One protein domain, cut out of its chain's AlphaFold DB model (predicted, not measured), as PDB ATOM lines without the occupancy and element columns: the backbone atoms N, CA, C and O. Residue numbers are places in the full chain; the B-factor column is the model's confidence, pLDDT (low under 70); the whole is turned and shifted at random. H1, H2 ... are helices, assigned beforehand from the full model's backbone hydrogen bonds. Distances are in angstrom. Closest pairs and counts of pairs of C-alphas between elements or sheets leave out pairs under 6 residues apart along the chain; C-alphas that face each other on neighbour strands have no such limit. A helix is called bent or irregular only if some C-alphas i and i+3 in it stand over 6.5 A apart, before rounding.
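Overview. This is residues 458 to 566 and 656 to 691 of the 902 residues of an uncharacterized protein of SR1 bacterium human oral taxon HOT-345 (UniProt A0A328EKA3). What is the main picture? The long helix H6 makes a beam, with H7 alongside its later part and a small, loose head of H3, H4 and H5 near its first residues. H2 packs on H6 between them, and residues 458 to 463 of H1 stick out. What makes it up? The printed part has 145 residues with seven named helices, H1 to H7 in order, no named strand, class all helix; it is loose, with a radius of gyration of the C-alphas of 19.4 A and spans of 68 by 30 by 18 A.

Along the chain. Where is the longest helix? H6, residues 532 to 566, runs 51.9 A from C-alpha 532 at (-0.101, 46.071, -29.471) to C-alpha 566 at (-40.728, 46.557, -61.803). Where are the others? H7 is residues 668 to 688, 30.9 A; H1 458 to 469, H2 473 to 479, H3 482 to 493, H4 501 to 512 and H5 519 to 530. H1 is irregular, with C-alphas 460 and 463 7.2 A apart, and H4 only just, with 505 and 508 6.6 A apart.

Arrangement. What touches H6? H7 touches its residues 549 to 564, closest C-alphas Ser 560 and Ser 684, 6.4 A, at a steep tilt of 40 degrees, the same way. H2 touches its residues 538 to 542, closest C-alphas Val 476 and Lys 542, 6.0 A. H1 is close but not clearly touching, C-alphas of Leu 468 and Gln 546 at 6.1 A. How do H3, H4 and H5 meet? H3 and H4 touch, closest C-alphas Ala 490 and Pro 508, 5.5 A, at a steep tilt of 51 degrees, opposite ways. H5 only just touches each, with 3 pairs of C-alphas within 8 A. Are the backbones complete? Each O i to N i+4 pair is within hydrogen-bond range in H2, H3, H5 and H6, against 6 of 8 in H1 and H4 and 15 of 17 in H7.

Size, cuts and confidence. Is there a cut? Residues 567 to 655 are not printed, and C-alphas 566 and 656 are 29.9 A apart. Where is confidence low? The mean pLDDT of the printed part is 72.9, and 49 residues are under 70, among them 458 to 470, 552 to 566 and 678 to 691.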
ATOM      1  N   ILE A 458     -29.530  56.900 -35.177       31.36
ATOM      2  CA  ILE A 458     -28.723  56.193 -34.163       31.36
ATOM      3  C   ILE A 458     -29.492  55.055 -33.463       31.36
ATOM      4  O   ILE A 458     -29.073  53.903 -33.533       31.36
ATOM      5  N   GLN A 459     -30.671  55.319 -32.888       32.22
ATOM      6  CA  GLN A 459     -31.440  54.294 -32.152       32.22
ATOM      7  C   GLN A 459     -31.913  53.094 -32.997       32.22
ATOM      8  O   GLN A 459     -32.236  52.058 -32.426       32.22
ATOM      9  N   ARG A 460     -31.953  53.189 -34.337       35.59
ATOM     10  CA  ARG A 460     -32.246  52.034 -35.218       35.59
ATOM     11  C   ARG A 460     -31.000  51.378 -35.809       35.59
ATOM     12  O   ARG A 460     -31.112  50.295 -36.371       35.59
ATOM     13  N   ASN A 461     -29.833  52.003 -35.665       43.47
ATOM     14  CA  ASN A 461     -28.551  51.393 -36.003       43.47
ATOM     15  C   ASN A 461     -27.944  50.613 -34.827       43.47
ATOM     16  O   ASN A 461     -27.042  49.828 -35.074       43.47
ATOM     17  N   ALA A 462     -28.433  50.768 -33.590       48.25
ATOM     18  CA  ALA A 462     -27.841  50.148 -32.399       48.25
ATOM     19  C   ALA A 462     -27.572  48.636 -32.549       48.25
ATOM     20  O   ALA A 462     -26.443  48.205 -32.351       48.25
ATOM     21  N   SER A 463     -28.555  47.834 -32.982       47.50
ATOM     22  CA  SER A 463     -28.376  46.379 -33.155       47.50
ATOM     23  C   SER A 463     -27.445  46.011 -34.321       47.50
ATOM     24  O   SER A 463     -26.705  45.037 -34.225       47.50
ATOM     25  N   LEU A 464     -27.428  46.810 -35.397       51.31
ATOM     26  CA  LEU A 464     -26.441  46.705 -36.483       51.31
ATOM     27  C   LEU A 464     -25.035  46.998 -35.940       51.31
ATOM     28  O   LEU A 464     -24.120  46.219 -36.166       51.31
ATOM     29  N   GLN A 465     -24.859  48.112 -35.229       56.81
ATOM     30  CA  GLN A 465     -23.577  48.547 -34.672       56.81
ATOM     31  C   GLN A 465     -23.065  47.560 -33.618       56.81
ATOM     32  O   GLN A 465     -21.873  47.285 -33.584       56.81
ATOM     33  N   GLN A 466     -23.958  46.969 -32.822       58.81
ATOM     34  CA  GLN A 466     -23.634  45.917 -31.864       58.81
ATOM     35  C   GLN A 466     -23.195  44.621 -32.564       58.81
ATOM     36  O   GLN A 466     -22.163  44.074 -32.194       58.81
ATOM     37  N   ALA A 467     -23.912  44.171 -33.602       57.66
ATOM     38  CA  ALA A 467     -23.534  42.986 -34.380       57.66
ATOM     39  C   ALA A 467     -22.226  43.183 -35.173       57.66
ATOM     40  O   ALA A 467     -21.431  42.259 -35.318       57.66
ATOM     41  N   LEU A 468     -21.985  44.400 -35.672       65.25
ATOM     42  CA  LEU A 468     -20.729  44.798 -36.308       65.25
ATOM     43  C   LEU A 468     -19.576  44.852 -35.291       65.25
ATOM     44  O   LEU A 468     -18.469  44.405 -35.591       65.25
ATOM     45  N   ALA A 469     -19.820  45.354 -34.078       68.75
ATOM     46  CA  ALA A 469     -18.836  45.364 -32.997       68.75
ATOM     47  C   ALA A 469     -18.511  43.950 -32.479       68.75
ATOM     48  O   ALA A 469     -17.370  43.703 -32.094       68.75
ATOM     49  N   SER A 470     -19.480  43.026 -32.510       68.31
ATOM     50  CA  SER A 470     -19.339  41.642 -32.035       68.31
ATOM     51  C   SER A 470     -18.725  40.661 -33.044       68.31
ATOM     52  O   SER A 470     -18.754  39.460 -32.792       68.31
ATOM     53  N   ILE A 471     -18.185  41.131 -34.173       73.88
ATOM     54  CA  ILE A 471     -17.305  40.313 -35.028       73.88
ATOM     55  C   ILE A 471     -16.078  39.915 -34.185       73.88
ATOM     56  O   ILE A 471     -15.518  40.783 -33.511       73.88
ATOM     57  N   SER A 472     -15.670  38.642 -34.178       82.00
ATOM     58  CA  SER A 472     -14.496  38.203 -33.404       82.00
ATOM     59  C   SER A 472     -13.181  38.684 -34.030       82.00
ATOM     60  O   SER A 472     -13.148  39.113 -35.184       82.00
ATOM     61  N   ASP A 473     -12.084  38.645 -33.277       81.75
ATOM     62  CA  ASP A 473     -10.778  39.020 -33.830       81.75
ATOM     63  C   ASP A 473     -10.252  37.917 -34.772       81.75
ATOM     64  O   ASP A 473      -9.557  38.216 -35.740       81.75
ATOM     65  N   GLU A 474     -10.684  36.668 -34.571       82.19
ATOM     66  CA  GLU A 474     -10.494  35.523 -35.463       82.19
ATOM     67  C   GLU A 474     -11.246  35.684 -36.800       82.19
ATOM     68  O   GLU A 474     -10.678  35.418 -37.860       82.19
ATOM     69  N   ASP A 475     -12.494  36.172 -36.771       81.12
ATOM     70  CA  ASP A 475     -13.284  36.523 -37.965       81.12
ATOM     71  C   ASP A 475     -12.647  37.690 -38.753       81.12
ATOM     72  O   ASP A 475     -12.685  37.737 -39.985       81.12
ATOM     73  N   VAL A 476     -12.056  38.668 -38.057       82.44
ATOM     74  CA  VAL A 476     -11.303  39.753 -38.709       82.44
ATOM     75  C   VAL A 476      -9.996  39.210 -39.291       82.44
ATOM     76  O   VAL A 476      -9.653  39.502 -40.435       82.44
ATOM     77  N   GLU A 477      -9.277  38.366 -38.552       82.75
ATOM     78  CA  GLU A 477      -8.033  37.761 -39.020       82.75
ATOM     79  C   GLU A 477      -8.247  36.872 -40.266       82.75
ATOM     80  O   GLU A 477      -7.395  36.868 -41.165       82.75
ATOM     81  N   SER A 478      -9.382  36.174 -40.374       80.62
ATOM     82  CA  SER A 478      -9.738  35.354 -41.540       80.62
ATOM     83  C   SER A 478     -10.250  36.153 -42.748       80.62
ATOM     84  O   SER A 478     -10.245  35.619 -43.851       80.62
ATOM     85  N   THR A 479     -10.626  37.428 -42.602       78.38
ATOM     86  CA  THR A 479     -11.195  38.241 -43.701       78.38
ATOM     87  C   THR A 479     -10.213  39.186 -44.392       78.38
ATOM     88  O   THR A 479     -10.456  39.584 -45.532       78.38
ATOM     89  N   ILE A 480      -9.092  39.533 -43.756       85.69
ATOM     90  CA  ILE A 480      -8.065  40.424 -44.327       85.69
ATOM     91  C   ILE A 480      -7.345  39.737 -45.507       85.69
ATOM     92  O   ILE A 480      -6.850  38.625 -45.321       85.69
ATOM     93  N   PRO A 481      -7.187  40.369 -46.691       88.31
ATOM     94  CA  PRO A 481      -6.503  39.754 -47.835       88.31
ATOM     95  C   PRO A 481      -5.080  39.253 -47.530       88.31
ATOM     96  O   PRO A 481      -4.316  39.930 -46.833       88.31
ATOM     97  N   ARG A 482      -4.689  38.098 -48.107       87.50
ATOM     98  CA  ARG A 482      -3.392  37.420 -47.845       87.50
ATOM     99  C   ARG A 482      -2.200  38.380 -47.932       87.50
ATOM    100  O   ARG A 482      -1.356  38.385 -47.040       87.50
ATOM    101  N   ALA A 483      -2.151  39.203 -48.980       85.69
ATOM    102  CA  ALA A 483      -1.064  40.157 -49.209       85.69
ATOM    103  C   ALA A 483      -0.969  41.240 -48.116       85.69
ATOM    104  O   ALA A 483       0.125  41.523 -47.632       85.69
ATOM    105  N   THR A 484      -2.104  41.804 -47.694       86.62
ATOM    106  CA  THR A 484      -2.169  42.857 -46.667       86.62
ATOM    107  C   THR A 484      -1.716  42.333 -45.306       86.62
ATOM    108  O   THR A 484      -0.927  42.980 -44.623       86.62
ATOM    109  N   TYR A 485      -2.161  41.131 -44.924       87.88
ATOM    110  CA  TYR A 485      -1.769  40.523 -43.650       87.88
ATOM    111  C   TYR A 485      -0.273  40.143 -43.632       87.88
ATOM    112  O   TYR A 485       0.408  40.331 -42.625       87.88
ATOM    113  N   LEU A 486       0.273  39.664 -44.759       87.38
ATOM    114  CA  LEU A 486       1.703  39.352 -44.884       87.38
ATOM    115  C   LEU A 486       2.608  40.579 -44.754       87.38
ATOM    116  O   LEU A 486       3.667  40.473 -44.136       87.38
ATOM    117  N   GLN A 487       2.203  41.729 -45.301       88.00
ATOM    118  CA  GLN A 487       2.960  42.976 -45.166       88.00
ATOM    119  C   GLN A 487       3.106  43.393 -43.697       88.00
ATOM    120  O   GLN A 487       4.202  43.771 -43.284       88.00
ATOM    121  N   GLU A 488       2.049  43.258 -42.895       87.12
ATOM    122  CA  GLU A 488       2.089  43.605 -41.472       87.12
ATOM    123  C   GLU A 488       2.952  42.618 -40.658       87.12
ATOM    124  O   GLU A 488       3.806  43.059 -39.883       87.12
ATOM    125  N   ILE A 489       2.841  41.294 -40.881       86.75
ATOM    126  CA  ILE A 489       3.758  40.328 -40.235       86.75
ATOM    127  C   ILE A 489       5.215  40.638 -40.625       86.75
ATOM    128  O   ILE A 489       6.097  40.649 -39.765       86.75
ATOM    129  N   ALA A 490       5.490  40.910 -41.904       87.19
ATOM    130  CA  ALA A 490       6.837  41.241 -42.363       87.19
ATOM    131  C   ALA A 490       7.367  42.527 -41.701       87.19
ATOM    132  O   ALA A 490       8.502  42.541 -41.225       87.19
ATOM    133  N   ALA A 491       6.543  43.574 -41.588       86.62
ATOM    134  CA  ALA A 491       6.896  44.820 -40.907       86.62
ATOM    135  C   ALA A 491       7.153  44.634 -39.399       86.62
ATOM    136  O   ALA A 491       7.969  45.355 -38.819       86.62
ATOM    137  N   PHE A 492       6.499  43.661 -38.760       85.81
ATOM    138  CA  PHE A 492       6.798  43.248 -37.389       85.81
ATOM    139  C   PHE A 492       8.132  42.490 -37.292       85.81
ATOM    140  O   PHE A 492       9.003  42.887 -36.516       85.81
ATOM    141  N   ILE A 493       8.329  41.442 -38.102       85.88
ATOM    142  CA  ILE A 493       9.529  40.584 -38.066       85.88
ATOM    143  C   ILE A 493      10.799  41.357 -38.452       85.88
ATOM    144  O   ILE A 493      11.858  41.140 -37.861       85.88
ATOM    145  N   GLN A 494      10.717  42.306 -39.390       80.88
ATOM    146  CA  GLN A 494      11.867  43.116 -39.806       80.88
ATOM    147  C   GLN A 494      12.518  43.893 -38.648       80.88
ATOM    148  O   GLN A 494      13.734  44.106 -38.696       80.88
ATOM    149  N   ARG A 495      11.747  44.254 -37.608       73.50
ATOM    150  CA  ARG A 495      12.214  44.999 -36.423       73.50
ATOM    151  C   ARG A 495      13.116  44.182 -35.496       73.50
ATOM    152  O   ARG A 495      13.858  44.783 -34.725       73.50
ATOM    153  N   ASP A 496      13.080  42.850 -35.552       74.81
ATOM    154  CA  ASP A 496      13.980  42.013 -34.754       74.81
ATOM    155  C   ASP A 496      15.344  41.916 -35.461       74.81
ATOM    156  O   ASP A 496      15.465  41.378 -36.565       74.81
ATOM    157  N   SER A 497      16.388  42.501 -34.872       74.25
ATOM    158  CA  SER A 497      17.735  42.551 -35.459       74.25
ATOM    159  C   SER A 497      18.498  41.225 -35.375       74.25
ATOM    160  O   SER A 497      19.553  41.113 -35.992       74.25
ATOM    161  N   SER A 498      17.974  40.220 -34.663       76.94
ATOM    162  CA  SER A 498      18.638  38.920 -34.472       76.94
ATOM    163  C   SER A 498      18.429  37.908 -35.611       76.94
ATOM    164  O   SER A 498      19.068  36.859 -35.618       76.94
ATOM    165  N   LEU A 499      17.546  38.206 -36.571       79.75
ATOM    166  CA  LEU A 499      17.127  37.279 -37.632       79.75
ATOM    167  C   LEU A 499      17.895  37.490 -38.944       79.75
ATOM    168  O   LEU A 499      18.143  38.634 -39.338       79.75
ATOM    169  N   SER A 500      18.184  36.394 -39.657       83.19
ATOM    170  CA  SER A 500      18.793  36.436 -40.994       83.19
ATOM    171  C   SER A 500      17.852  37.032 -42.053       83.19
ATOM    172  O   SER A 500      16.653  37.212 -41.822       83.19
ATOM    173  N   VAL A 501      18.383  37.348 -43.239       79.88
ATOM    174  CA  VAL A 501      17.581  37.892 -44.347       79.88
ATOM    175  C   VAL A 501      16.603  36.835 -44.870       79.88
ATOM    176  O   VAL A 501      15.417  37.123 -45.021       79.88
ATOM    177  N   GLU A 502      17.058  35.595 -45.051       77.94
ATOM    178  CA  GLU A 502      16.231  34.440 -45.406       77.94
ATOM    179  C   GLU A 502      15.109  34.199 -44.383       77.94
ATOM    180  O   GLU A 502      13.959  33.994 -44.776       77.94
ATOM    181  N   ASP A 503      15.403  34.280 -43.081       79.44
ATOM    182  CA  ASP A 503      14.389  34.139 -42.026       79.44
ATOM    183  C   ASP A 503      13.352  35.266 -42.093       79.44
ATOM    184  O   ASP A 503      12.149  35.006 -42.044       79.44
ATOM    185  N   LYS A 504      13.790  36.519 -42.277       79.75
ATOM    186  CA  LYS A 504      12.890  37.679 -42.426       79.75
ATOM    187  C   LYS A 504      11.983  37.587 -43.657       79.75
ATOM    188  O   LYS A 504      10.905  38.177 -43.640       79.75
ATOM    189  N   ILE A 505      12.391  36.848 -44.691       82.38
ATOM    190  CA  ILE A 505      11.592  36.596 -45.899       82.38
ATOM    191  C   ILE A 505      10.631  35.410 -45.706       82.38
ATOM    192  O   ILE A 505       9.483  35.492 -46.136       82.38
ATOM    193  N   ARG A 506      11.061  34.317 -45.056       83.50
ATOM    194  CA  ARG A 506      10.279  33.063 -44.968       83.50
ATOM    195  C   ARG A 506       9.354  32.979 -43.751       83.50
ATOM    196  O   ARG A 506       8.276  32.392 -43.843       83.50
ATOM    197  N   LEU A 507       9.734  33.561 -42.612       85.25
ATOM    198  CA  LEU A 507       8.921  33.520 -41.391       85.25
ATOM    199  C   LEU A 507       7.538  34.195 -41.516       85.25
ATOM    200  O   LEU A 507       6.613  33.661 -40.904       85.25
ATOM    201  N   PRO A 508       7.326  35.286 -42.287       89.00
ATOM    202  CA  PRO A 508       5.991  35.858 -42.474       89.00
ATOM    203  C   PRO A 508       4.965  34.853 -43.011       89.00
ATOM    204  O   PRO A 508       3.880  34.733 -42.446       89.00
ATOM    205  N   GLU A 509       5.317  34.081 -44.047       85.69
ATOM    206  CA  GLU A 509       4.418  33.074 -44.628       85.69
ATOM    207  C   GLU A 509       4.216  31.879 -43.685       85.69
ATOM    208  O   GLU A 509       3.084  31.463 -43.452       85.69
ATOM    209  N   LEU A 510       5.278  31.402 -43.028       84.88
ATOM    210  CA  LEU A 510       5.175  30.317 -42.045       84.88
ATOM    211  C   LEU A 510       4.338  30.701 -40.806       84.88
ATOM    212  O   LEU A 510       3.725  29.834 -40.173       84.88
ATOM    213  N   ILE A 511       4.319  31.981 -40.403       81.62
ATOM    214  CA  ILE A 511       3.453  32.469 -39.313       81.62
ATOM    215  C   ILE A 511       2.005  32.528 -39.799       81.62
ATOM    216  O   ILE A 511       1.129  32.011 -39.101       81.62
ATOM    217  N   LEU A 512       1.785  33.077 -41.000       83.56
ATOM    218  CA  LEU A 512       0.481  33.184 -41.657       83.56
ATOM    219  C   LEU A 512      -0.212  31.821 -41.829       83.56
ATOM    220  O   LEU A 512      -1.419  31.717 -41.623       83.56
ATOM    221  N   GLU A 513       0.550  30.796 -42.210       81.75
ATOM    222  CA  GLU A 513       0.056  29.450 -42.535       81.75
ATOM    223  C   GLU A 513       0.075  28.491 -41.335       81.75
ATOM    224  O   GLU A 513      -0.403  27.363 -41.430       81.75
ATOM    225  N   GLY A 514       0.632  28.913 -40.194       78.44
ATOM    226  CA  GLY A 514       0.739  28.084 -38.986       78.44
ATOM    227  C   GLY A 514       1.696  26.889 -39.094       78.44
ATOM    228  O   GLY A 514       1.806  26.124 -38.141       78.44
ATOM    229  N   SER A 515       2.388  26.745 -40.225       80.75
ATOM    230  CA  SER A 515       3.199  25.588 -40.624       80.75
ATOM    231  C   SER A 515       4.643  25.608 -40.104       80.75
ATOM    232  O   SER A 515       5.349  24.605 -40.209       80.75
ATOM    233  N   GLY A 516       5.105  26.733 -39.551       74.94
ATOM    234  CA  GLY A 516       6.476  26.888 -39.061       74.94
ATOM    235  C   GLY A 516       6.794  26.106 -37.779       74.94
ATOM    236  O   GLY A 516       5.953  25.904 -36.904       74.94
ATOM    237  N   SER A 517       8.062  25.712 -37.636       71.06
ATOM    238  CA  SER A 517       8.573  24.957 -36.488       71.06
ATOM    239  C   SER A 517       9.906  25.515 -35.987       71.06
ATOM    240  O   SER A 517      10.800  25.780 -36.785       71.06
ATOM    241  N   GLY A 518      10.063  25.636 -34.667       79.88
ATOM    242  CA  GLY A 518      11.297  26.091 -34.012       79.88
ATOM    243  C   GLY A 518      11.023  27.065 -32.865       79.88
ATOM    244  O   GLY A 518       9.915  27.590 -32.740       79.88
ATOM    245  N   GLU A 519      12.016  27.313 -32.012       76.56
ATOM    246  CA  GLU A 519      11.872  28.237 -30.874       76.56
ATOM    247  C   GLU A 519      11.742  29.692 -31.329       76.56
ATOM    248  O   GLU A 519      10.845  30.394 -30.869       76.56
ATOM    249  N   VAL A 520      12.553  30.112 -32.306       78.12
ATOM    250  CA  VAL A 520      12.480  31.446 -32.930       78.12
ATOM    251  C   VAL A 520      11.086  31.702 -33.513       78.12
ATOM    252  O   VAL A 520      10.477  32.731 -33.228       78.12
ATOM    253  N   TYR A 521      10.535  30.730 -34.249       83.25
ATOM    254  CA  TYR A 521       9.174  30.788 -34.785       83.25
ATOM    255  C   TYR A 521       8.120  30.944 -33.680       83.25
ATOM    256  O   TYR A 521       7.315  31.874 -33.717       83.25
ATOM    257  N   LYS A 522       8.140  30.054 -32.674       83.81
ATOM    258  CA  LYS A 522       7.186  30.077 -31.553       83.81
ATOM    259  C   LYS A 522       7.268  31.393 -30.779       83.81
ATOM    260  O   LYS A 522       6.236  31.997 -30.503       83.81
ATOM    261  N   GLY A 523       8.482  31.862 -30.492       81.69
ATOM    262  CA  GLY A 523       8.740  33.120 -29.798       81.69
ATOM    263  C   GLY A 523       8.259  34.338 -30.584       81.69
ATOM    264  O   GLY A 523       7.590  35.193 -30.014       81.69
ATOM    265  N   LEU A 524       8.530  34.419 -31.890       80.88
ATOM    266  CA  LEU A 524       8.041  35.517 -32.736       80.88
ATOM    267  C   LEU A 524       6.520  35.499 -32.891       80.88
ATOM    268  O   LEU A 524       5.908  36.561 -32.817       80.88
ATOM    269  N   LYS A 525       5.904  34.321 -33.037       83.75
ATOM    270  CA  LYS A 525       4.445  34.182 -33.094       83.75
ATOM    271  C   LYS A 525       3.791  34.622 -31.779       83.75
ATOM    272  O   LYS A 525       2.935  35.496 -31.795       83.75
ATOM    273  N   MET A 526       4.291  34.147 -30.636       83.94
ATOM    274  CA  MET A 526       3.836  34.601 -29.313       83.94
ATOM    275  C   MET A 526       4.052  36.107 -29.094       83.94
ATOM    276  O   MET A 526       3.151  36.780 -28.595       83.94
ATOM    277  N   LYS A 527       5.205  36.668 -29.498       83.00
ATOM    278  CA  LYS A 527       5.446  38.122 -29.470       83.00
ATOM    279  C   LYS A 527       4.441  38.873 -30.364       83.00
ATOM    280  O   LYS A 527       3.988  39.940 -29.962       83.00
ATOM    281  N   TRP A 528       4.100  38.347 -31.547       85.06
ATOM    282  CA  TRP A 528       3.141  38.951 -32.484       85.06
ATOM    283  C   TRP A 528       1.723  38.959 -31.913       85.06
ATOM    284  O   TRP A 528       1.109  40.023 -31.819       85.06
ATOM    285  N   ASP A 529       1.244  37.804 -31.453       83.31
ATOM    286  CA  ASP A 529      -0.095  37.624 -30.881       83.31
ATOM    287  C   ASP A 529      -0.291  38.436 -29.585       83.31
ATOM    288  O   ASP A 529      -1.370  38.977 -29.336       83.31
ATOM    289  N   ALA A 530       0.770  38.611 -28.789       83.25
ATOM    290  CA  ALA A 530       0.769  39.494 -27.622       83.25
ATOM    291  C   ALA A 530       0.924  40.993 -27.962       83.25
ATOM    292  O   ALA A 530       0.687  41.840 -27.094       83.25
ATOM    293  N   SER A 531       1.332  41.351 -29.186       83.69
ATOM    294  CA  SER A 531       1.724  42.724 -29.525       83.69
ATOM    295  C   SER A 531       0.548  43.703 -29.596       83.69
ATOM    296  O   SER A 531      -0.552  43.392 -30.057       83.69
ATOM    297  N   LEU A 532       0.816  44.957 -29.219       79.38
ATOM    298  CA  LEU A 532      -0.101  46.071 -29.471       79.38
ATOM    299  C   LEU A 532      -0.233  46.377 -30.978       79.38
ATOM    300  O   LEU A 532      -1.267  46.872 -31.411       79.38
ATOM    301  N   ALA A 533       0.783  46.041 -31.784       77.06
ATOM    302  CA  ALA A 533       0.759  46.218 -33.236       77.06
ATOM    303  C   ALA A 533      -0.332  45.355 -33.895       77.06
ATOM    304  O   ALA A 533      -1.211  45.911 -34.553       77.06
ATOM    305  N   LYS A 534      -0.361  44.038 -33.620       85.50
ATOM    306  CA  LYS A 534      -1.414  43.130 -34.113       85.50
ATOM    307  C   LYS A 534      -2.808  43.632 -33.734       85.50
ATOM    308  O   LYS A 534      -3.693  43.695 -34.581       85.50
ATOM    309  N   LYS A 535      -2.991  44.048 -32.476       86.44
ATOM    310  CA  LYS A 535      -4.277  44.550 -31.958       86.44
ATOM    311  C   LYS A 535      -4.733  45.832 -32.657       86.44
ATOM    312  O   LYS A 535      -5.888  45.919 -33.064       86.44
ATOM    313  N   ASN A 536      -3.833  46.795 -32.859       85.62
ATOM    314  CA  ASN A 536      -4.149  48.037 -33.569       85.62
ATOM    315  C   ASN A 536      -4.459  47.788 -35.057       85.62
ATOM    316  O   ASN A 536      -5.384  48.392 -35.598       85.62
ATOM    317  N   PHE A 537      -3.726  46.875 -35.704       86.00
ATOM    318  CA  PHE A 537      -3.988  46.462 -37.082       86.00
ATOM    319  C   PHE A 537      -5.366  45.798 -37.219       86.00
ATOM    320  O   PHE A 537      -6.183  46.262 -38.015       86.00
ATOM    321  N   LEU A 538      -5.672  44.785 -36.398       86.88
ATOM    322  CA  LEU A 538      -6.981  44.121 -36.394       86.88
ATOM    323  C   LEU A 538      -8.124  45.109 -36.113       86.88
ATOM    324  O   LEU A 538      -9.122  45.088 -36.827       86.88
ATOM    325  N   ALA A 539      -7.969  46.030 -35.157       84.06
ATOM    326  CA  ALA A 539      -8.973  47.061 -34.880       84.06
ATOM    327  C   ALA A 539      -9.249  47.973 -36.094       84.06
ATOM    328  O   ALA A 539     -10.407  48.255 -36.404       84.06
ATOM    329  N   SER A 540      -8.205  48.383 -36.825       84.56
ATOM    330  CA  SER A 540      -8.345  49.193 -38.044       84.56
ATOM    331  C   SER A 540      -9.011  48.419 -39.191       84.56
ATOM    332  O   SER A 540      -9.903  48.942 -39.863       84.56
ATOM    333  N   GLN A 541      -8.640  47.149 -39.386       84.88
ATOM    334  CA  GLN A 541      -9.264  46.284 -40.394       84.88
ATOM    335  C   GLN A 541     -10.737  45.999 -40.063       84.88
ATOM    336  O   GLN A 541     -11.582  46.022 -40.958       84.88
ATOM    337  N   LYS A 542     -11.069  45.830 -38.776       84.12
ATOM    338  CA  LYS A 542     -12.441  45.678 -38.273       84.12
ATOM    339  C   LYS A 542     -13.306  46.887 -38.634       84.12
ATOM    340  O   LYS A 542     -14.372  46.702 -39.213       84.12
ATOM    341  N   GLU A 543     -12.846  48.116 -38.385       79.88
ATOM    342  CA  GLU A 543     -13.588  49.328 -38.773       79.88
ATOM    343  C   GLU A 543     -13.791  49.423 -40.299       79.88
ATOM    344  O   GLU A 543     -14.906  49.670 -40.768       79.88
ATOM    345  N   SER A 544     -12.740  49.158 -41.085       81.38
ATOM    346  CA  SER A 544     -12.803  49.152 -42.556       81.38
ATOM    347  C   SER A 544     -13.840  48.149 -43.089       81.38
ATOM    348  O   SER A 544     -14.712  48.496 -43.895       81.38
ATOM    349  N   LEU A 545     -13.815  46.917 -42.573       79.31
ATOM    350  CA  LEU A 545     -14.750  45.845 -42.917       79.31
ATOM    351  C   LEU A 545     -16.201  46.217 -42.567       79.31
ATOM    352  O   LEU A 545     -17.105  46.029 -43.386       79.31
ATOM    353  N   GLN A 546     -16.431  46.808 -41.390       74.31
ATOM    354  CA  GLN A 546     -17.756  47.277 -40.970       74.31
ATOM    355  C   GLN A 546     -18.312  48.361 -41.911       74.31
ATOM    356  O   GLN A 546     -19.474  48.285 -42.325       74.31
ATOM    357  N   GLN A 547     -17.485  49.342 -42.294       74.75
ATOM    358  CA  GLN A 547     -17.842  50.380 -43.272       74.75
ATOM    359  C   GLN A 547     -18.190  49.762 -44.639       74.75
ATOM    360  O   GLN A 547     -19.199  50.133 -45.253       74.75
ATOM    361  N   LYS A 548     -17.392  48.787 -45.100       76.44
ATOM    362  CA  LYS A 548     -17.571  48.087 -46.383       76.44
ATOM    363  C   LYS A 548     -18.901  47.324 -46.434       76.44
ATOM    364  O   LYS A 548     -19.705  47.567 -47.336       76.44
ATOM    365  N   ILE A 549     -19.190  46.502 -45.421       73.12
ATOM    366  CA  ILE A 549     -20.461  45.763 -45.287       73.12
ATOM    367  C   ILE A 549     -21.655  46.731 -45.266       73.12
ATOM    368  O   ILE A 549     -22.623  46.553 -46.013       73.12
ATOM    369  N   LEU A 550     -21.582  47.798 -44.464       68.25
ATOM    370  CA  LEU A 550     -22.663  48.780 -44.325       68.25
ATOM    371  C   LEU A 550     -22.961  49.535 -45.633       68.25
ATOM    372  O   LEU A 550     -24.124  49.822 -45.934       68.25
ATOM    373  N   LYS A 551     -21.929  49.845 -46.424       70.69
ATOM    374  CA  LYS A 551     -22.060  50.465 -47.750       70.69
ATOM    375  C   LYS A 551     -22.765  49.525 -48.734       70.69
ATOM    376  O   LYS A 551     -23.743  49.938 -49.361       70.69
ATOM    377  N   THR A 552     -22.324  48.269 -48.819       68.62
ATOM    378  CA  THR A 552     -22.892  47.256 -49.726       68.62
ATOM    379  C   THR A 552     -24.354  46.945 -49.390       68.62
ATOM    380  O   THR A 552     -25.204  46.985 -50.281       68.62
ATOM    381  N   MET A 553     -24.695  46.766 -48.107       66.25
ATOM    382  CA  MET A 553     -26.081  46.525 -47.669       66.25
ATOM    383  C   MET A 553     -27.045  47.645 -48.086       66.25
ATOM    384  O   MET A 553     -28.144  47.377 -48.571       66.25
ATOM    385  N   ARG A 554     -26.637  48.915 -47.949       62.81
ATOM    386  CA  ARG A 554     -27.460  50.072 -48.356       62.81
ATOM    387  C   ARG A 554     -27.716  50.106 -49.864       62.81
ATOM    388  O   ARG A 554     -28.814  50.473 -50.282       62.81
ATOM    389  N   GLN A 555     -26.727  49.720 -50.667       66.38
ATOM    390  CA  GLN A 555     -26.856  49.651 -52.122       66.38
ATOM    391  C   GLN A 555     -27.778  48.494 -52.548       66.38
ATOM    392  O   GLN A 555     -28.701  48.708 -53.333       66.38
ATOM    393  N   LYS A 556     -27.623  47.298 -51.964       63.09
ATOM    394  CA  LYS A 556     -28.471  46.134 -52.281       63.09
ATOM    395  C   LYS A 556     -29.927  46.291 -51.833       63.09
ATOM    396  O   LYS A 556     -30.832  45.908 -52.572       63.09
ATOM    397  N   ALA A 557     -30.182  46.964 -50.710       59.06
ATOM    398  CA  ALA A 557     -31.540  47.337 -50.304       59.06
ATOM    399  C   ALA A 557     -32.241  48.263 -51.325       59.06
ATOM    400  O   ALA A 557     -33.447  48.150 -51.555       59.06
ATOM    401  N   LYS A 558     -31.488  49.169 -51.967       60.75
ATOM    402  CA  LYS A 558     -31.994  50.064 -53.022       60.75
ATOM    403  C   LYS A 558     -32.303  49.295 -54.313       60.75
ATOM    404  O   LYS A 558     -33.381  49.477 -54.870       60.75
ATOM    405  N   GLU A 559     -31.400  48.416 -54.748       61.50
ATOM    406  CA  GLU A 559     -31.598  47.549 -55.924       61.50
ATOM    407  C   GLU A 559     -32.828  46.636 -55.755       61.50
ATOM    408  O   GLU A 559     -33.665  46.553 -56.652       61.50
ATOM    409  N   SER A 560     -33.000  46.034 -54.572       57.25
ATOM    410  CA  SER A 560     -34.162  45.200 -54.223       57.25
ATOM    411  C   SER A 560     -35.499  45.960 -54.308       57.25
ATOM    412  O   SER A 560     -36.467  45.451 -54.879       57.25
ATOM    413  N   ARG A 561     -35.548  47.206 -53.810       59.47
ATOM    414  CA  ARG A 561     -36.721  48.092 -53.931       59.47
ATOM    415  C   ARG A 561     -37.082  48.362 -55.394       59.47
ATOM    416  O   ARG A 561     -38.254  48.285 -55.761       59.47
ATOM    417  N   ASP A 562     -36.088  48.686 -56.215       61.38
ATOM    418  CA  ASP A 562     -36.312  49.056 -57.614       61.38
ATOM    419  C   ASP A 562     -36.719  47.833 -58.458       61.38
ATOM    420  O   ASP A 562     -37.623  47.931 -59.290       61.38
ATOM    421  N   HIS A 563     -36.169  46.649 -58.162       59.47
ATOM    422  CA  HIS A 563     -36.632  45.379 -58.733       59.47
ATOM    423  C   HIS A 563     -38.097  45.075 -58.373       59.47
ATOM    424  O   HIS A 563     -38.878  44.699 -59.247       59.47
ATOM    425  N   PHE A 564     -38.507  45.280 -57.115       58.50
ATOM    426  CA  PHE A 564     -39.905  45.103 -56.705       58.50
ATOM    427  C   PHE A 564     -40.858  46.023 -57.484       58.50
ATOM    428  O   PHE A 564     -41.903  45.557 -57.934       58.50
ATOM    429  N   PHE A 565     -40.528  47.309 -57.673       59.03
ATOM    430  CA  PHE A 565     -41.418  48.226 -58.404       59.03
ATOM    431  C   PHE A 565     -41.655  47.757 -59.846       59.03
ATOM    432  O   PHE A 565     -42.794  47.788 -60.312       59.03
ATOM    433  N   THR A 566     -40.616  47.233 -60.502       60.59
ATOM    434  CA  THR A 566     -40.728  46.557 -61.803       60.59
ATOM    435  C   THR A 566     -41.618  45.310 -61.719       60.59
ATOM    436  O   THR A 566     -42.507  45.132 -62.548       60.59
ATOM    437  N   ILE A 656     -23.326  37.817 -38.693       55.09
ATOM    438  CA  ILE A 656     -22.405  38.574 -39.571       55.09
ATOM    439  C   ILE A 656     -21.228  37.704 -40.037       55.09
ATOM    440  O   ILE A 656     -20.855  37.777 -41.206       55.09
ATOM    441  N   SER A 657     -20.762  36.771 -39.203       57.66
ATOM    442  CA  SER A 657     -19.806  35.724 -39.588       57.66
ATOM    443  C   SER A 657     -20.301  34.794 -40.712       57.66
ATOM    444  O   SER A 657     -19.492  34.127 -41.339       57.66
ATOM    445  N   SER A 658     -21.598  34.798 -41.066       59.06
ATOM    446  CA  SER A 658     -22.138  34.062 -42.230       59.06
ATOM    447  C   SER A 658     -22.041  34.801 -43.580       59.06
ATOM    448  O   SER A 658     -22.635  34.349 -44.563       59.06
ATOM    449  N   TYR A 659     -21.331  35.937 -43.625       63.22
ATOM    450  CA  TYR A 659     -20.908  36.644 -44.854       63.22
ATOM    451  C   TYR A 659     -19.394  36.829 -44.932       63.22
ATOM    452  O   TYR A 659     -18.867  37.218 -45.971       63.22
ATOM    453  N   LEU A 660     -18.705  36.592 -43.818       70.88
ATOM    454  CA  LEU A 660     -17.258  36.587 -43.761       70.88
ATOM    455  C   LEU A 660     -16.795  35.249 -44.358       70.88
ATOM    456  O   LEU A 660     -17.341  34.206 -43.985       70.88
ATOM    457  N   PRO A 661     -15.868  35.236 -45.330       67.69
ATOM    458  CA  PRO A 661     -15.396  33.988 -45.904       67.69
ATOM    459  C   PRO A 661     -14.700  33.142 -44.834       67.69
ATOM    460  O   PRO A 661     -13.873  33.634 -44.073       67.69
ATOM    461  N   SER A 662     -14.986  31.841 -44.821       69.56
ATOM    462  CA  SER A 662     -14.358  30.869 -43.913       69.56
ATOM    463  C   SER A 662     -12.871  30.609 -44.202       69.56
ATOM    464  O   SER A 662     -12.229  29.839 -43.492       69.56
ATOM    465  N   LEU A 663     -12.324  31.230 -45.252       73.62
ATOM    466  CA  LEU A 663     -10.937  31.141 -45.694       73.62
ATOM    467  C   LEU A 663     -10.450  32.523 -46.141       73.62
ATOM    468  O   LEU A 663     -11.205  33.298 -46.729       73.62
ATOM    469  N   ARG A 664      -9.163  32.803 -45.908       83.62
ATOM    470  CA  ARG A 664      -8.576  34.118 -46.176       83.62
ATOM    471  C   ARG A 664      -8.588  34.463 -47.675       83.62
ATOM    472  O   ARG A 664      -8.016  33.698 -48.455       83.62
ATOM    473  N   PRO A 665      -9.186  35.596 -48.099       84.25
ATOM    474  CA  PRO A 665      -9.251  35.959 -49.511       84.25
ATOM    475  C   PRO A 665      -7.858  36.264 -50.079       84.25
ATOM    476  O   PRO A 665      -6.984  36.804 -49.393       84.25
ATOM    477  N   GLY A 666      -7.646  35.934 -51.355       80.38
ATOM    478  CA  GLY A 666      -6.389  36.223 -52.050       80.38
ATOM    479  C   GLY A 666      -6.186  37.725 -52.258       80.38
ATOM    480  O   GLY A 666      -5.112  38.257 -51.975       80.38
ATOM    481  N   THR A 667      -7.239  38.412 -52.704       83.56
ATOM    482  CA  THR A 667      -7.246  39.843 -53.020       83.56
ATOM    483  C   THR A 667      -8.466  40.565 -52.441       83.56
ATOM    484  O   THR A 667      -9.497  39.969 -52.132       83.56
ATOM    485  N   GLU A 668      -8.372  41.895 -52.369       80.62
ATOM    486  CA  GLU A 668      -9.476  42.787 -51.987       80.62
ATOM    487  C   GLU A 668     -10.710  42.641 -52.902       80.62
ATOM    488  O   GLU A 668     -11.845  42.802 -52.453       80.62
ATOM    489  N   ARG A 669     -10.495  42.283 -54.181       82.25
ATOM    490  CA  ARG A 669     -11.564  42.057 -55.166       82.25
ATOM    491  C   ARG A 669     -12.363  40.793 -54.855       82.25
ATOM    492  O   ARG A 669     -13.580  40.811 -55.005       82.25
ATOM    493  N   ASP A 670     -11.701  39.731 -54.404       80.50
ATOM    494  CA  ASP A 670     -12.369  38.467 -54.066       80.50
ATOM    495  C   ASP A 670     -13.289  38.662 -52.850       80.50
ATOM    496  O   ASP A 670     -14.425  38.187 -52.839       80.50
ATOM    497  N   LEU A 671     -12.827  39.451 -51.870       81.31
ATOM    498  CA  LEU A 671     -13.629  39.902 -50.731       81.31
ATOM    499  C   LEU A 671     -14.824  40.767 -51.177       81.31
ATOM    500  O   LEU A 671     -15.931  40.570 -50.679       81.31
ATOM    501  N   ASP A 672     -14.638  41.701 -52.120       78.94
ATOM    502  CA  ASP A 672     -15.744  42.490 -52.688       78.94
ATOM    503  C   ASP A 672     -16.799  41.620 -53.384       78.94
ATOM    504  O   ASP A 672     -17.991  41.803 -53.133       78.94
ATOM    505  N   THR A 673     -16.393  40.675 -54.238       79.50
ATOM    506  CA  THR A 673     -17.325  39.782 -54.942       79.50
ATOM    507  C   THR A 673     -18.093  38.899 -53.960       79.50
ATOM    508  O   THR A 673     -19.322  38.882 -53.995       79.50
ATOM    509  N   LEU A 674     -17.400  38.235 -53.030       73.56
ATOM    510  CA  LEU A 674     -18.025  37.311 -52.078       73.56
ATOM    511  C   LEU A 674     -19.004  38.025 -51.130       73.56
ATOM    512  O   LEU A 674     -20.116  37.535 -50.915       73.56
ATOM    513  N   LEU A 675     -18.648  39.220 -50.635       73.50
ATOM    514  CA  LEU A 675     -19.571  40.057 -49.861       73.50
ATOM    515  C   LEU A 675     -20.777  40.501 -50.701       73.50
ATOM    516  O   LEU A 675     -21.899  40.498 -50.198       73.50
ATOM    517  N   ASN A 676     -20.591  40.884 -51.967       72.94
ATOM    518  CA  ASN A 676     -21.716  41.284 -52.815       72.94
ATOM    519  C   ASN A 676     -22.685  40.125 -53.072       72.94
ATOM    520  O   ASN A 676     -23.895  40.331 -52.960       72.94
ATOM    521  N   ASP A 677     -22.189  38.929 -53.382       72.31
ATOM    522  CA  ASP A 677     -23.031  37.801 -53.785       72.31
ATOM    523  C   ASP A 677     -23.831  37.217 -52.611       72.31
ATOM    524  O   ASP A 677     -25.048  37.049 -52.727       72.31
ATOM    525  N   GLU A 678     -23.207  36.972 -51.454       67.88
ATOM    526  CA  GLU A 678     -23.911  36.405 -50.289       67.88
ATOM    527  C   GLU A 678     -24.913  37.379 -49.654       67.88
ATOM    528  O   GLU A 678     -26.005  36.969 -49.242       67.88
ATOM    529  N   LEU A 679     -24.604  38.682 -49.631       66.56
ATOM    530  CA  LEU A 679     -25.568  39.698 -49.195       66.56
ATOM    531  C   LEU A 679     -26.718  39.841 -50.210       66.56
ATOM    532  O   LEU A 679     -27.876  39.972 -49.806       66.56
ATOM    533  N   SER A 680     -26.438  39.750 -51.519       61.12
ATOM    534  CA  SER A 680     -27.475  39.813 -52.565       61.12
ATOM    535  C   SER A 680     -28.459  38.647 -52.474       61.12
ATOM    536  O   SER A 680     -29.665  38.879 -52.515       61.12
ATOM    537  N   LYS A 681     -27.976  37.406 -52.297       61.97
ATOM    538  CA  LYS A 681     -28.830  36.206 -52.185       61.97
ATOM    539  C   LYS A 681     -29.873  36.354 -51.073       61.97
ATOM    540  O   LYS A 681     -31.071  36.225 -51.326       61.97
ATOM    541  N   LYS A 682     -29.433  36.671 -49.847       55.38
ATOM    542  CA  LYS A 682     -30.323  36.731 -48.671       55.38
ATOM    543  C   LYS A 682     -31.254  37.957 -48.690       55.38
ATOM    544  O   LYS A 682     -32.410  37.845 -48.277       55.38
ATOM    545  N   ILE A 683     -30.820  39.100 -49.239       54.53
ATOM    546  CA  ILE A 683     -31.711  40.258 -49.458       54.53
ATOM    547  C   ILE A 683     -32.821  39.920 -50.463       54.53
ATOM    548  O   ILE A 683     -33.991  40.184 -50.176       54.53
ATOM    549  N   SER A 684     -32.483  39.315 -51.607       50.72
ATOM    550  CA  SER A 684     -33.439  39.030 -52.688       50.72
ATOM    551  C   SER A 684     -34.589  38.120 -52.251       50.72
ATOM    552  O   SER A 684     -35.747  38.439 -52.523       50.72
ATOM    553  N   HIS A 685     -34.300  37.053 -51.495       45.38
ATOM    554  CA  HIS A 685     -35.335  36.168 -50.937       45.38
ATOM    555  C   HIS A 685     -36.358  36.912 -50.060       45.38
ATOM    556  O   HIS A 685     -37.539  36.590 -50.083       45.38
ATOM    557  N   THR A 686     -35.948  37.961 -49.339       44.12
ATOM    558  CA  THR A 686     -36.854  38.682 -48.422       44.12
ATOM    559  C   THR A 686     -37.836  39.620 -49.155       44.12
ATOM    560  O   THR A 686     -38.740  40.174 -48.532       44.12
ATOM    561  N   ALA A 687     -37.665  39.843 -50.466       40.94
ATOM    562  CA  ALA A 687     -38.483  40.773 -51.253       40.94
ATOM    563  C   ALA A 687     -39.444  40.094 -52.249       40.94
ATOM    564  O   ALA A 687     -40.403  40.737 -52.678       40.94
ATOM    565  N   GLY A 688     -39.196  38.832 -52.623       41.56
ATOM    566  CA  GLY A 688     -40.019  38.090 -53.587       41.56
ATOM    567  C   GLY A 688     -41.305  37.501 -52.997       41.56
ATOM    568  O   GLY A 688     -42.354  37.564 -53.631       41.56
ATOM    569  N   ASP A 689     -41.244  36.993 -51.765       43.34
ATOM    570  CA  ASP A 689     -42.282  36.120 -51.186       43.34
ATOM    571  C   ASP A 689     -43.567  36.847 -50.726       43.34
ATOM    572  O   ASP A 689     -44.475  36.233 -50.162       43.34
ATOM    573  N   ILE A 690     -43.685  38.161 -50.950       49.06
ATOM    574  CA  ILE A 690     -44.899  38.914 -50.609       49.06
ATOM    575  C   ILE A 690     -45.875  38.833 -51.783       49.06
ATOM    576  O   ILE A 690     -45.749  39.592 -52.744       49.06
ATOM    577  N   GLU A 691     -46.860  37.933 -51.676       51.69
ATOM    578  CA  GLU A 691     -47.862  37.644 -52.713       51.69
ATOM    579  C   GLU A 691     -48.332  38.895 -53.473       51.69
ATOM    580  O   GLU A 691     -49.129  39.704 -52.979       51.69
TER     581      GLU A 691